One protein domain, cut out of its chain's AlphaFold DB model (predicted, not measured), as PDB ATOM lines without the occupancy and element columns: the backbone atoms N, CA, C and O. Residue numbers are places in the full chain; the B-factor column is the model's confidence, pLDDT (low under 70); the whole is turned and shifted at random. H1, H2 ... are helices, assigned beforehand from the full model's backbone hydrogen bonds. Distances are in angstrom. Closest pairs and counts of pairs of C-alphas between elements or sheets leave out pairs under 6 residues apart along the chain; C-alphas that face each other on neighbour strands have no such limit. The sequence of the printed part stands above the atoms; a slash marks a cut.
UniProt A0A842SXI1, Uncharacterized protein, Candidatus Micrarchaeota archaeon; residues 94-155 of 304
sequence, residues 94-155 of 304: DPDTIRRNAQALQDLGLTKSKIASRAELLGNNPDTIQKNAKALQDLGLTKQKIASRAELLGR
ATOM      1  N   ASP A  94     -51.002 -17.289 -40.395       87.44
ATOM      2  CA  ASP A  94     -51.670 -17.468 -41.676       87.44
ATOM      3  C   ASP A  94     -50.959 -16.662 -42.797       87.44
ATOM      4  O   ASP A  94     -50.781 -15.444 -42.642       87.44
ATOM      5  N   PRO A  95     -50.549 -17.297 -43.915       85.94
ATOM      6  CA  PRO A  95     -49.853 -16.629 -45.019       85.94
ATOM      7  C   PRO A  95     -50.603 -15.447 -45.617       85.94
ATOM      8  O   PRO A  95     -49.981 -14.444 -45.966       85.94
ATOM      9  N   ASP A  96     -51.928 -15.525 -45.722       87.00
ATOM     10  CA  ASP A  96     -52.719 -14.450 -46.321       87.00
ATOM     11  C   ASP A  96     -52.777 -13.226 -45.405       87.00
ATOM     12  O   ASP A  96     -52.756 -12.082 -45.863       87.00
ATOM     13  N   THR A  97     -52.746 -13.437 -44.093       86.62
ATOM     14  CA  THR A  97     -52.556 -12.370 -43.106       86.62
ATOM     15  C   THR A  97     -51.177 -11.719 -43.243       86.62
ATOM     16  O   THR A  97     -51.087 -10.490 -43.278       86.62
ATOM     17  N   ILE A  98     -50.110 -12.509 -43.406       90.19
ATOM     18  CA  ILE A  98     -48.755 -11.987 -43.657       90.19
ATOM     19  C   ILE A  98     -48.702 -11.170 -44.959       90.19
ATOM     20  O   ILE A  98     -48.144 -10.070 -44.972       90.19
ATOM     21  N   ARG A  99     -49.322 -11.656 -46.042       89.31
ATOM     22  CA  ARG A  99     -49.392 -10.951 -47.334       89.31
ATOM     23  C   ARG A  99     -50.172  -9.642 -47.236       89.31
ATOM     24  O   ARG A  99     -49.679  -8.617 -47.703       89.31
ATOM     25  N   ARG A 100     -51.339  -9.638 -46.581       89.00
ATOM     26  CA  ARG A 100     -52.125  -8.411 -46.342       89.00
ATOM     27  C   ARG A 100     -51.339  -7.384 -45.527       89.00
ATOM     28  O   ARG A 100     -51.355  -6.203 -45.865       89.00
ATOM     29  N   ASN A 101     -50.592  -7.826 -44.514       90.12
ATOM     30  CA  ASN A 101     -49.697  -6.951 -43.754       90.12
ATOM     31  C   ASN A 101     -48.581  -6.370 -44.620       90.12
ATOM     32  O   ASN A 101     -48.314  -5.170 -44.558       90.12
ATOM     33  N   ALA A 102     -47.940  -7.198 -45.445       92.69
ATOM     34  CA  ALA A 102     -46.914  -6.735 -46.367       92.69
ATOM     35  C   ALA A 102     -47.470  -5.698 -47.354       92.69
ATOM     36  O   ALA A 102     -46.826  -4.670 -47.559       92.69
ATOM     37  N   GLN A 103     -48.670  -5.919 -47.901       91.38
ATOM     38  CA  GLN A 103     -49.331  -4.967 -48.796       91.38
ATOM     39  C   GLN A 103     -49.636  -3.643 -48.087       91.38
ATOM     40  O   GLN A 103     -49.241  -2.588 -48.572       91.38
ATOM     41  N   ALA A 104     -50.227  -3.683 -46.889       89.88
ATOM     42  CA  ALA A 104     -50.507  -2.471 -46.117       89.88
ATOM     43  C   ALA A 104     -49.230  -1.661 -45.813       89.88
ATOM     44  O   ALA A 104     -49.241  -0.430 -45.837       89.88
ATOM     45  N   LEU A 105     -48.102  -2.333 -45.554       93.44
ATOM     46  CA  LEU A 105     -46.803  -1.678 -45.384       93.44
ATOM     47  C   LEU A 105     -46.282  -1.074 -46.702       93.44
ATOM     48  O   LEU A 105     -45.715   0.022 -46.689       93.44
ATOM     49  N   GLN A 106     -46.494  -1.740 -47.839       93.19
ATOM     50  CA  GLN A 106     -46.144  -1.207 -49.160       93.19
ATOM     51  C   GLN A 106     -46.983   0.025 -49.525       93.19
ATOM     52  O   GLN A 106     -46.424   1.009 -50.005       93.19
ATOM     53  N   ASP A 107     -48.275   0.050 -49.187       90.81
ATOM     54  CA  ASP A 107     -49.178   1.195 -49.414       90.81
ATOM     55  C   ASP A 107     -48.799   2.441 -48.580       90.81
ATOM     56  O   ASP A 107     -49.167   3.587 -48.891       90.81
ATOM     57  N   LEU A 108     -48.033   2.225 -47.504       90.38
ATOM     58  CA  LEU A 108     -47.388   3.266 -46.698       90.38
ATOM     59  C   LEU A 108     -46.028   3.710 -47.261       90.38
ATOM     60  O   LEU A 108     -45.437   4.659 -46.742       90.38
ATOM     61  N   GLY A 109     -45.553   3.076 -48.333       92.81
ATOM     62  CA  GLY A 109     -44.318   3.402 -49.042       92.81
ATOM     63  C   GLY A 109     -43.087   2.619 -48.582       92.81
ATOM     64  O   GLY A 109     -41.966   3.040 -48.872       92.81
ATOM     65  N   LEU A 110     -43.246   1.514 -47.838       94.50
ATOM     66  CA  LEU A 110     -42.113   0.653 -47.489       94.50
ATOM     67  C   LEU A 110     -41.755  -0.263 -48.667       94.50
ATOM     68  O   LEU A 110     -42.609  -0.926 -49.245       94.50
ATOM     69  N   THR A 111     -40.464  -0.363 -48.980       93.81
ATOM     70  CA  THR A 111     -39.960  -1.337 -49.959       93.81
ATOM     71  C   THR A 111     -39.925  -2.748 -49.364       93.81
ATOM     72  O   THR A 111     -39.799  -2.900 -48.145       93.81
ATOM     73  N   LYS A 112     -39.935  -3.792 -50.210       92.19
ATOM     74  CA  LYS A 112     -39.770  -5.194 -49.764       92.19
ATOM     75  C   LYS A 112     -38.545  -5.378 -48.857       92.19
ATOM     76  O   LYS A 112     -38.662  -5.930 -47.771       92.19
ATOM     77  N   SER A 113     -37.397  -4.808 -49.234       92.56
ATOM     78  CA  SER A 113     -36.172  -4.844 -48.416       92.56
ATOM     79  C   SER A 113     -36.363  -4.202 -47.032       92.56
ATOM     80  O   SER A 113     -35.926  -4.750 -46.016       92.56
ATOM     81  N   LYS A 114     -37.075  -3.068 -46.951       93.38
ATOM     82  CA  LYS A 114     -37.367  -2.417 -45.668       93.38
ATOM     83  C   LYS A 114     -38.303  -3.264 -44.807       93.38
ATOM     84  O   LYS A 114     -38.052  -3.377 -43.608       93.38
ATOM     85  N   ILE A 115     -39.324  -3.875 -45.406       94.25
ATOM     86  CA  ILE A 115     -40.235  -4.809 -44.731       94.25
ATOM     87  C   ILE A 115     -39.462  -6.021 -44.203       94.25
ATOM     88  O   ILE A 115     -39.578  -6.326 -43.024       94.25
ATOM     89  N   ALA A 116     -38.593  -6.636 -45.008       93.38
ATOM     90  CA  ALA A 116     -37.758  -7.758 -44.577       93.38
ATOM     91  C   ALA A 116     -36.841  -7.384 -43.396       93.38
ATOM     92  O   ALA A 116     -36.711  -8.134 -42.425       93.38
ATOM     93  N   SER A 117     -36.263  -6.175 -43.410       92.25
ATOM     94  CA  SER A 117     -35.471  -5.665 -42.278       92.25
ATOM     95  C   SER A 117     -36.297  -5.471 -40.994       92.25
ATOM     96  O   SER A 117     -35.754  -5.582 -39.893       92.25
ATOM     97  N   ARG A 118     -37.607  -5.228 -41.149       92.75
ATOM     98  CA  ARG A 118     -38.613  -4.965 -40.108       92.75
ATOM     99  C   ARG A 118     -39.670  -6.075 -40.054       92.75
ATOM    100  O   ARG A 118     -40.858  -5.796 -39.893       92.75
ATOM    101  N   ALA A 119     -39.239  -7.325 -40.228       93.69
ATOM    102  CA  ALA A 119     -40.117  -8.490 -40.296       93.69
ATOM    103  C   ALA A 119     -41.063  -8.619 -39.089       93.69
ATOM    104  O   ALA A 119     -42.147  -9.175 -39.227       93.69
ATOM    105  N   GLU A 120     -40.711  -8.049 -37.932       91.50
ATOM    106  CA  GLU A 120     -41.592  -7.968 -36.766       91.50
ATOM    107  C   GLU A 120     -42.950  -7.311 -37.078       91.50
ATOM    108  O   GLU A 120     -43.967  -7.694 -36.503       91.50
ATOM    109  N   LEU A 121     -43.000  -6.372 -38.032       92.31
ATOM    110  CA  LEU A 121     -44.235  -5.700 -38.437       92.31
ATOM    111  C   LEU A 121     -45.204  -6.643 -39.154       92.31
ATOM    112  O   LEU A 121     -46.409  -6.422 -39.091       92.31
ATOM    113  N   LEU A 122     -44.706  -7.706 -39.795       92.50
ATOM    114  CA  LEU A 122     -45.549  -8.697 -40.467       92.50
ATOM    115  C   LEU A 122     -46.380  -9.518 -39.474       92.50
ATOM    116  O   LEU A 122     -47.411 -10.058 -39.856       92.50
ATOM    117  N   GLY A 123     -45.966  -9.593 -38.204       89.06
ATOM    118  CA  GLY A 123     -46.699 -10.300 -37.151       89.06
ATOM    119  C   GLY A 123     -47.840  -9.495 -36.519       89.06
ATOM    120  O   GLY A 123     -48.621 -10.053 -35.743       89.06
ATOM    121  N   ASN A 124     -47.948  -8.199 -36.829       84.62
ATOM    122  CA  ASN A 124     -48.984  -7.326 -36.277       84.62
ATOM    123  C   ASN A 124     -50.348  -7.568 -36.943       84.62
ATOM    124  O   ASN A 124     -50.449  -8.197 -37.989       84.62
ATOM    125  N   ASN A 125     -51.425  -7.069 -36.339       80.31
ATOM    126  CA  ASN A 125     -52.722  -7.018 -37.012       80.31
ATOM    127  C   ASN A 125     -52.701  -5.885 -38.075       80.31
ATOM    128  O   ASN A 125     -52.228  -4.790 -37.737       80.31
ATOM    129  N   PRO A 126     -53.203  -6.106 -39.311       74.06
ATOM    130  CA  PRO A 126     -53.292  -5.062 -40.336       74.06
ATOM    131  C   PRO A 126     -53.954  -3.770 -39.832       74.06
ATOM    132  O   PRO A 126     -53.444  -2.672 -40.075       74.06
ATOM    133  N   ASP A 127     -55.026  -3.894 -39.046       80.75
ATOM    134  CA  ASP A 127     -55.757  -2.756 -38.484       80.75
ATOM    135  C   ASP A 127     -54.887  -1.950 -37.518       80.75
ATOM    136  O   ASP A 127     -54.978  -0.724 -37.457       80.75
ATOM    137  N   THR A 128     -54.003  -2.619 -36.770       82.00
ATOM    138  CA  THR A 128     -53.054  -1.955 -35.871       82.00
ATOM    139  C   THR A 128     -52.041  -1.136 -36.664       82.00
ATOM    140  O   THR A 128     -51.781   0.013 -36.313       82.00
ATOM    141  N   ILE A 129     -51.503  -1.680 -37.762       84.50
ATOM    142  CA  ILE A 129     -50.563  -0.955 -38.633       84.50
ATOM    143  C   ILE A 129     -51.237   0.293 -39.215       84.50
ATOM    144  O   ILE A 129     -50.655   1.379 -39.174       84.50
ATOM    145  N   GLN A 130     -52.473   0.165 -39.703       85.62
ATOM    146  CA  GLN A 130     -53.230   1.285 -40.265       85.62
ATOM    147  C   GLN A 130     -53.578   2.345 -39.213       85.62
ATOM    148  O   GLN A 130     -53.359   3.535 -39.448       85.62
ATOM    149  N   LYS A 131     -54.054   1.939 -38.027       86.75
ATOM    150  CA  LYS A 131     -54.325   2.856 -36.904       86.75
ATOM    151  C   LYS A 131     -53.067   3.611 -36.479       86.75
ATOM    152  O   LYS A 131     -53.123   4.822 -36.272       86.75
ATOM    153  N   ASN A 132     -51.926   2.926 -36.416       88.69
ATOM    154  CA  ASN A 132     -50.640   3.539 -36.091       88.69
ATOM    155  C   ASN A 132     -50.195   4.528 -37.167       88.69
ATOM    156  O   ASN A 132     -49.773   5.640 -36.848       88.69
ATOM    157  N   ALA A 133     -50.330   4.164 -38.442       91.88
ATOM    158  CA  ALA A 133     -50.030   5.061 -39.549       91.88
ATOM    159  C   ALA A 133     -50.911   6.318 -39.517       91.88
ATOM    160  O   ALA A 133     -50.383   7.422 -39.643       91.88
ATOM    161  N   LYS A 134     -52.219   6.167 -39.274       91.12
ATOM    162  CA  LYS A 134     -53.152   7.291 -39.136       91.12
ATOM    163  C   LYS A 134     -52.774   8.195 -37.965       91.12
ATOM    164  O   LYS A 134     -52.637   9.396 -38.153       91.12
ATOM    165  N   ALA A 135     -52.479   7.632 -36.793       89.69
ATOM    166  CA  ALA A 135     -52.034   8.416 -35.641       89.69
ATOM    167  C   ALA A 135     -50.743   9.212 -35.932       89.69
ATOM    168  O   ALA A 135     -50.606  10.358 -35.508       89.69
ATOM    169  N   LEU A 136     -49.799   8.637 -36.683       93.50
ATOM    170  CA  LEU A 136     -48.587   9.340 -37.116       93.50
ATOM    171  C   LEU A 136     -48.894  10.453 -38.135       93.50
ATOM    172  O   LEU A 136     -48.284  11.523 -38.075       93.50
ATOM    173  N   GLN A 137     -49.847  10.234 -39.041       93.44
ATOM    174  CA  GLN A 137     -50.319  11.256 -39.981       93.44
ATOM    175  C   GLN A 137     -51.034  12.405 -39.265       93.44
ATOM    176  O   GLN A 137     -50.767  13.566 -39.574       93.44
ATOM    177  N   ASP A 138     -51.846  12.111 -38.248       91.38
ATOM    178  CA  ASP A 138     -52.509  13.114 -37.409       91.38
ATOM    179  C   ASP A 138     -51.486  13.996 -36.677       91.38
ATOM    180  O   ASP A 138     -51.718  15.190 -36.470       91.38
ATOM    181  N   LEU A 139     -50.302  13.455 -36.363       90.00
ATOM    182  CA  LEU A 139     -49.148  14.195 -35.833       90.00
ATOM    183  C   LEU A 139     -48.367  14.986 -36.899       90.00
ATOM    184  O   LEU A 139     -47.435  15.717 -36.565       90.00
ATOM    185  N   GLY A 140     -48.771  14.915 -38.166       91.88
ATOM    186  CA  GLY A 140     -48.199  15.665 -39.284       91.88
ATOM    187  C   GLY A 140     -47.071  14.948 -40.026       91.88
ATOM    188  O   GLY A 140     -46.337  15.596 -40.772       91.88
ATOM    189  N   LEU A 141     -46.882  13.637 -39.831       93.69
ATOM    190  CA  LEU A 141     -45.894  12.876 -40.599       93.69
ATOM    191  C   LEU A 141     -46.467  12.483 -41.966       93.69
ATOM    192  O   LEU A 141     -47.551  11.915 -42.068       93.69
ATOM    193  N   THR A 142     -45.696  12.712 -43.028       92.94
ATOM    194  CA  THR A 142     -46.032  12.218 -44.370       92.94
ATOM    195  C   THR A 142     -45.816  10.706 -44.470       92.94
ATOM    196  O   THR A 142     -45.000  10.146 -43.732       92.94
ATOM    197  N   LYS A 143     -46.462  10.037 -45.439       92.06
ATOM    198  CA  LYS A 143     -46.219   8.606 -45.730       92.06
ATOM    199  C   LYS A 143     -44.725   8.299 -45.902       92.06
ATOM    200  O   LYS A 143     -44.203   7.396 -45.262       92.06
ATOM    201  N   GLN A 144     -44.005   9.128 -46.659       91.94
ATOM    202  CA  GLN A 144     -42.553   8.999 -46.850       91.94
ATOM    203  C   GLN A 144     -41.778   9.066 -45.522       91.94
ATOM    204  O   GLN A 144     -40.853   8.286 -45.286       91.94
ATOM    205  N   LYS A 145     -42.162   9.978 -44.615       92.62
ATOM    206  CA  LYS A 145     -41.526  10.091 -43.298       92.62
ATOM    207  C   LYS A 145     -41.818   8.865 -42.434       92.62
ATOM    208  O   LYS A 145     -40.893   8.372 -41.788       92.62
ATOM    209  N   ILE A 146     -43.049   8.359 -42.462       93.88
ATOM    210  CA  ILE A 146     -43.453   7.123 -41.780       93.88
ATOM    211  C   ILE A 146     -42.657   5.930 -42.322       93.88
ATOM    212  O   ILE A 146     -42.052   5.213 -41.534       93.88
ATOM    213  N   ALA A 147     -42.540   5.773 -43.643       92.88
ATOM    214  CA  ALA A 147     -41.740   4.712 -44.260       92.88
ATOM    215  C   ALA A 147     -40.260   4.776 -43.843       92.88
ATOM    216  O   ALA A 147     -39.639   3.759 -43.521       92.88
ATOM    217  N   SER A 148     -39.694   5.987 -43.750       91.50
ATOM    218  CA  SER A 148     -38.327   6.192 -43.247       91.50
ATOM    219  C   SER A 148     -38.158   5.831 -41.760       91.50
ATOM    220  O   SER A 148     -37.043   5.546 -41.322       91.50
ATOM    221  N   ARG A 149     -39.263   5.825 -41.002       91.94
ATOM    222  CA  ARG A 149     -39.371   5.580 -39.554       91.94
ATOM    223  C   ARG A 149     -40.312   4.420 -39.247       91.94
ATOM    224  O   ARG A 149     -41.107   4.487 -38.311       91.94
ATOM    225  N   ALA A 150     -40.210   3.352 -40.037       92.50
ATOM    226  CA  ALA A 150     -41.060   2.169 -39.930       92.50
ATOM    227  C   ALA A 150     -41.099   1.563 -38.514       92.50
ATOM    228  O   ALA A 150     -42.095   0.951 -38.147       92.50
ATOM    229  N   GLU A 151     -40.068   1.778 -37.684       90.50
ATOM    230  CA  GLU A 151     -40.075   1.378 -36.270       90.50
ATOM    231  C   GLU A 151     -41.247   1.955 -35.460       90.50
ATOM    232  O   GLU A 151     -41.653   1.354 -34.469       90.50
ATOM    233  N   LEU A 152     -41.802   3.101 -35.867       91.50
ATOM    234  CA  LEU A 152     -42.945   3.720 -35.196       91.50
ATOM    235  C   LEU A 152     -44.250   2.963 -35.472       91.50
ATOM    236  O   LEU A 152     -45.145   2.989 -34.637       91.50
ATOM    237  N   LEU A 153     -44.353   2.242 -36.595       91.62
ATOM    238  CA  LEU A 153     -45.549   1.459 -36.932       91.62
ATOM    239  C   LEU A 153     -45.751   0.261 -36.000       91.62
ATOM    240  O   LEU A 153     -46.874  -0.207 -35.853       91.62
ATOM    241  N   GLY A 154     -44.685  -0.224 -35.359       88.69
ATOM    242  CA  GLY A 154     -44.752  -1.302 -34.371       88.69
ATOM    243  C   GLY A 154     -44.971  -0.823 -32.934       88.69
ATOM    244  O   GLY A 154     -44.999  -1.645 -32.022       88.69
ATOM    245  N   ARG A 155     -45.074   0.490 -32.692       86.25
ATOM    246  CA  ARG A 155     -45.246   1.046 -31.341       86.25
ATOM    247  C   ARG A 155     -46.718   1.149 -30.968       86.25
ATOM    248  O   ARG A 155     -47.582   1.294 -31.825       86.25
TER     249      ARG A 155
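AT A GLANCE: This is residues 94 to 155 of the 304 residues of an uncharacterized protein of Candidatus Micrarchaeota archaeon (UniProt A0A842SXI1). Two long helices, H1 and H4, run the same way along the length of the model, staggered, with the later part of H1 beside the beginning of H4. Four short helices pack on one side of this pair: H2 and H3 on the H1 half, H5 and H6 on the H4 half, and the chain makes two turns of long helix, short helix, shorter helix, one after the other along the longest axis. The printed part has 62 residues with six named helices, H1 to H6 in that order, and no named strand; the class is all helix. It is compact, with a radius of gyration of the C-alphas of 10.5 A, and spans 33 by 22 by 17 A.

HOW THE PARTS SIT: Start at H1, residues 95 to 107. It touches H4, residues 126 to 138, with residues 126 to 130 of H4 alone; the closest C-alphas, of Asn 101 and Pro 126, are 5.3 A apart, at a shallow tilt of 16 degrees, the same way. With its residues 98 to 102 alone H1 touches H3, residues 119 to 123; look at the C-alphas of Asn 101 and Leu 122, the closest, 5.6 A apart. H2, residues 112 to 117, only just touches H1, with 3 pairs of C-alphas within 8 A; the closest, of Ala 102 and Ile 115, are 7.1 A apart, and the lines are about perpendicular at 73 degrees. H6, residues 150 to 154, touches H4, where the closest C-alphas, of Asn 132 and Leu 153, are 5.6 A apart. H5, residues 143 to 148, only just touches H4, with 3 pairs within 8 A; the closest C-alphas, of Ala 133 and Ile 146, are 7.2 A apart, and the lines are about perpendicular at 75 degrees. H3 and H6 only just touch, with 3 pairs within 8 A, the closest being Leu 121 and Gly 154 at 6.0 A between C-alphas. H1 and H6 are apart. The helix packing is mostly crossed, but only just: 1 of 3 pairs given a tilt is shallow. In H1, H2, H4 and H5 every O i to N i+4 pair is within hydrogen-bond range; in H3 it is 0 of 1, with 2 of 2 O i to N i+3 pairs, and in H6 0 of 1, with 1 of 2.

IN THESE COORDINATES: Find C-alpha 95 at (-49.853, -16.629, -45.019); from there H1 runs 18.4 A to C-alpha 107. H4 begins at C-alpha 126, (-53.292, -5.062, -40.336), and also runs 18.4 A, to C-alpha 138. H2 and H5 each measure 8.6 A, H3 and H6 each 7.5 A; H6 ends at C-alpha 154, (-44.752, -1.302, -34.371).

THE WHOLE: The two C-alphas farthest apart, of Asp 94 and Gly 140, are 33.4 A apart, and the outline is only just elongated. The printed part, residues 94 to 155, has no cut, and its five links between helices are tight. The mean pLDDT of the printed part is 90.2, and no printed residue is under 70.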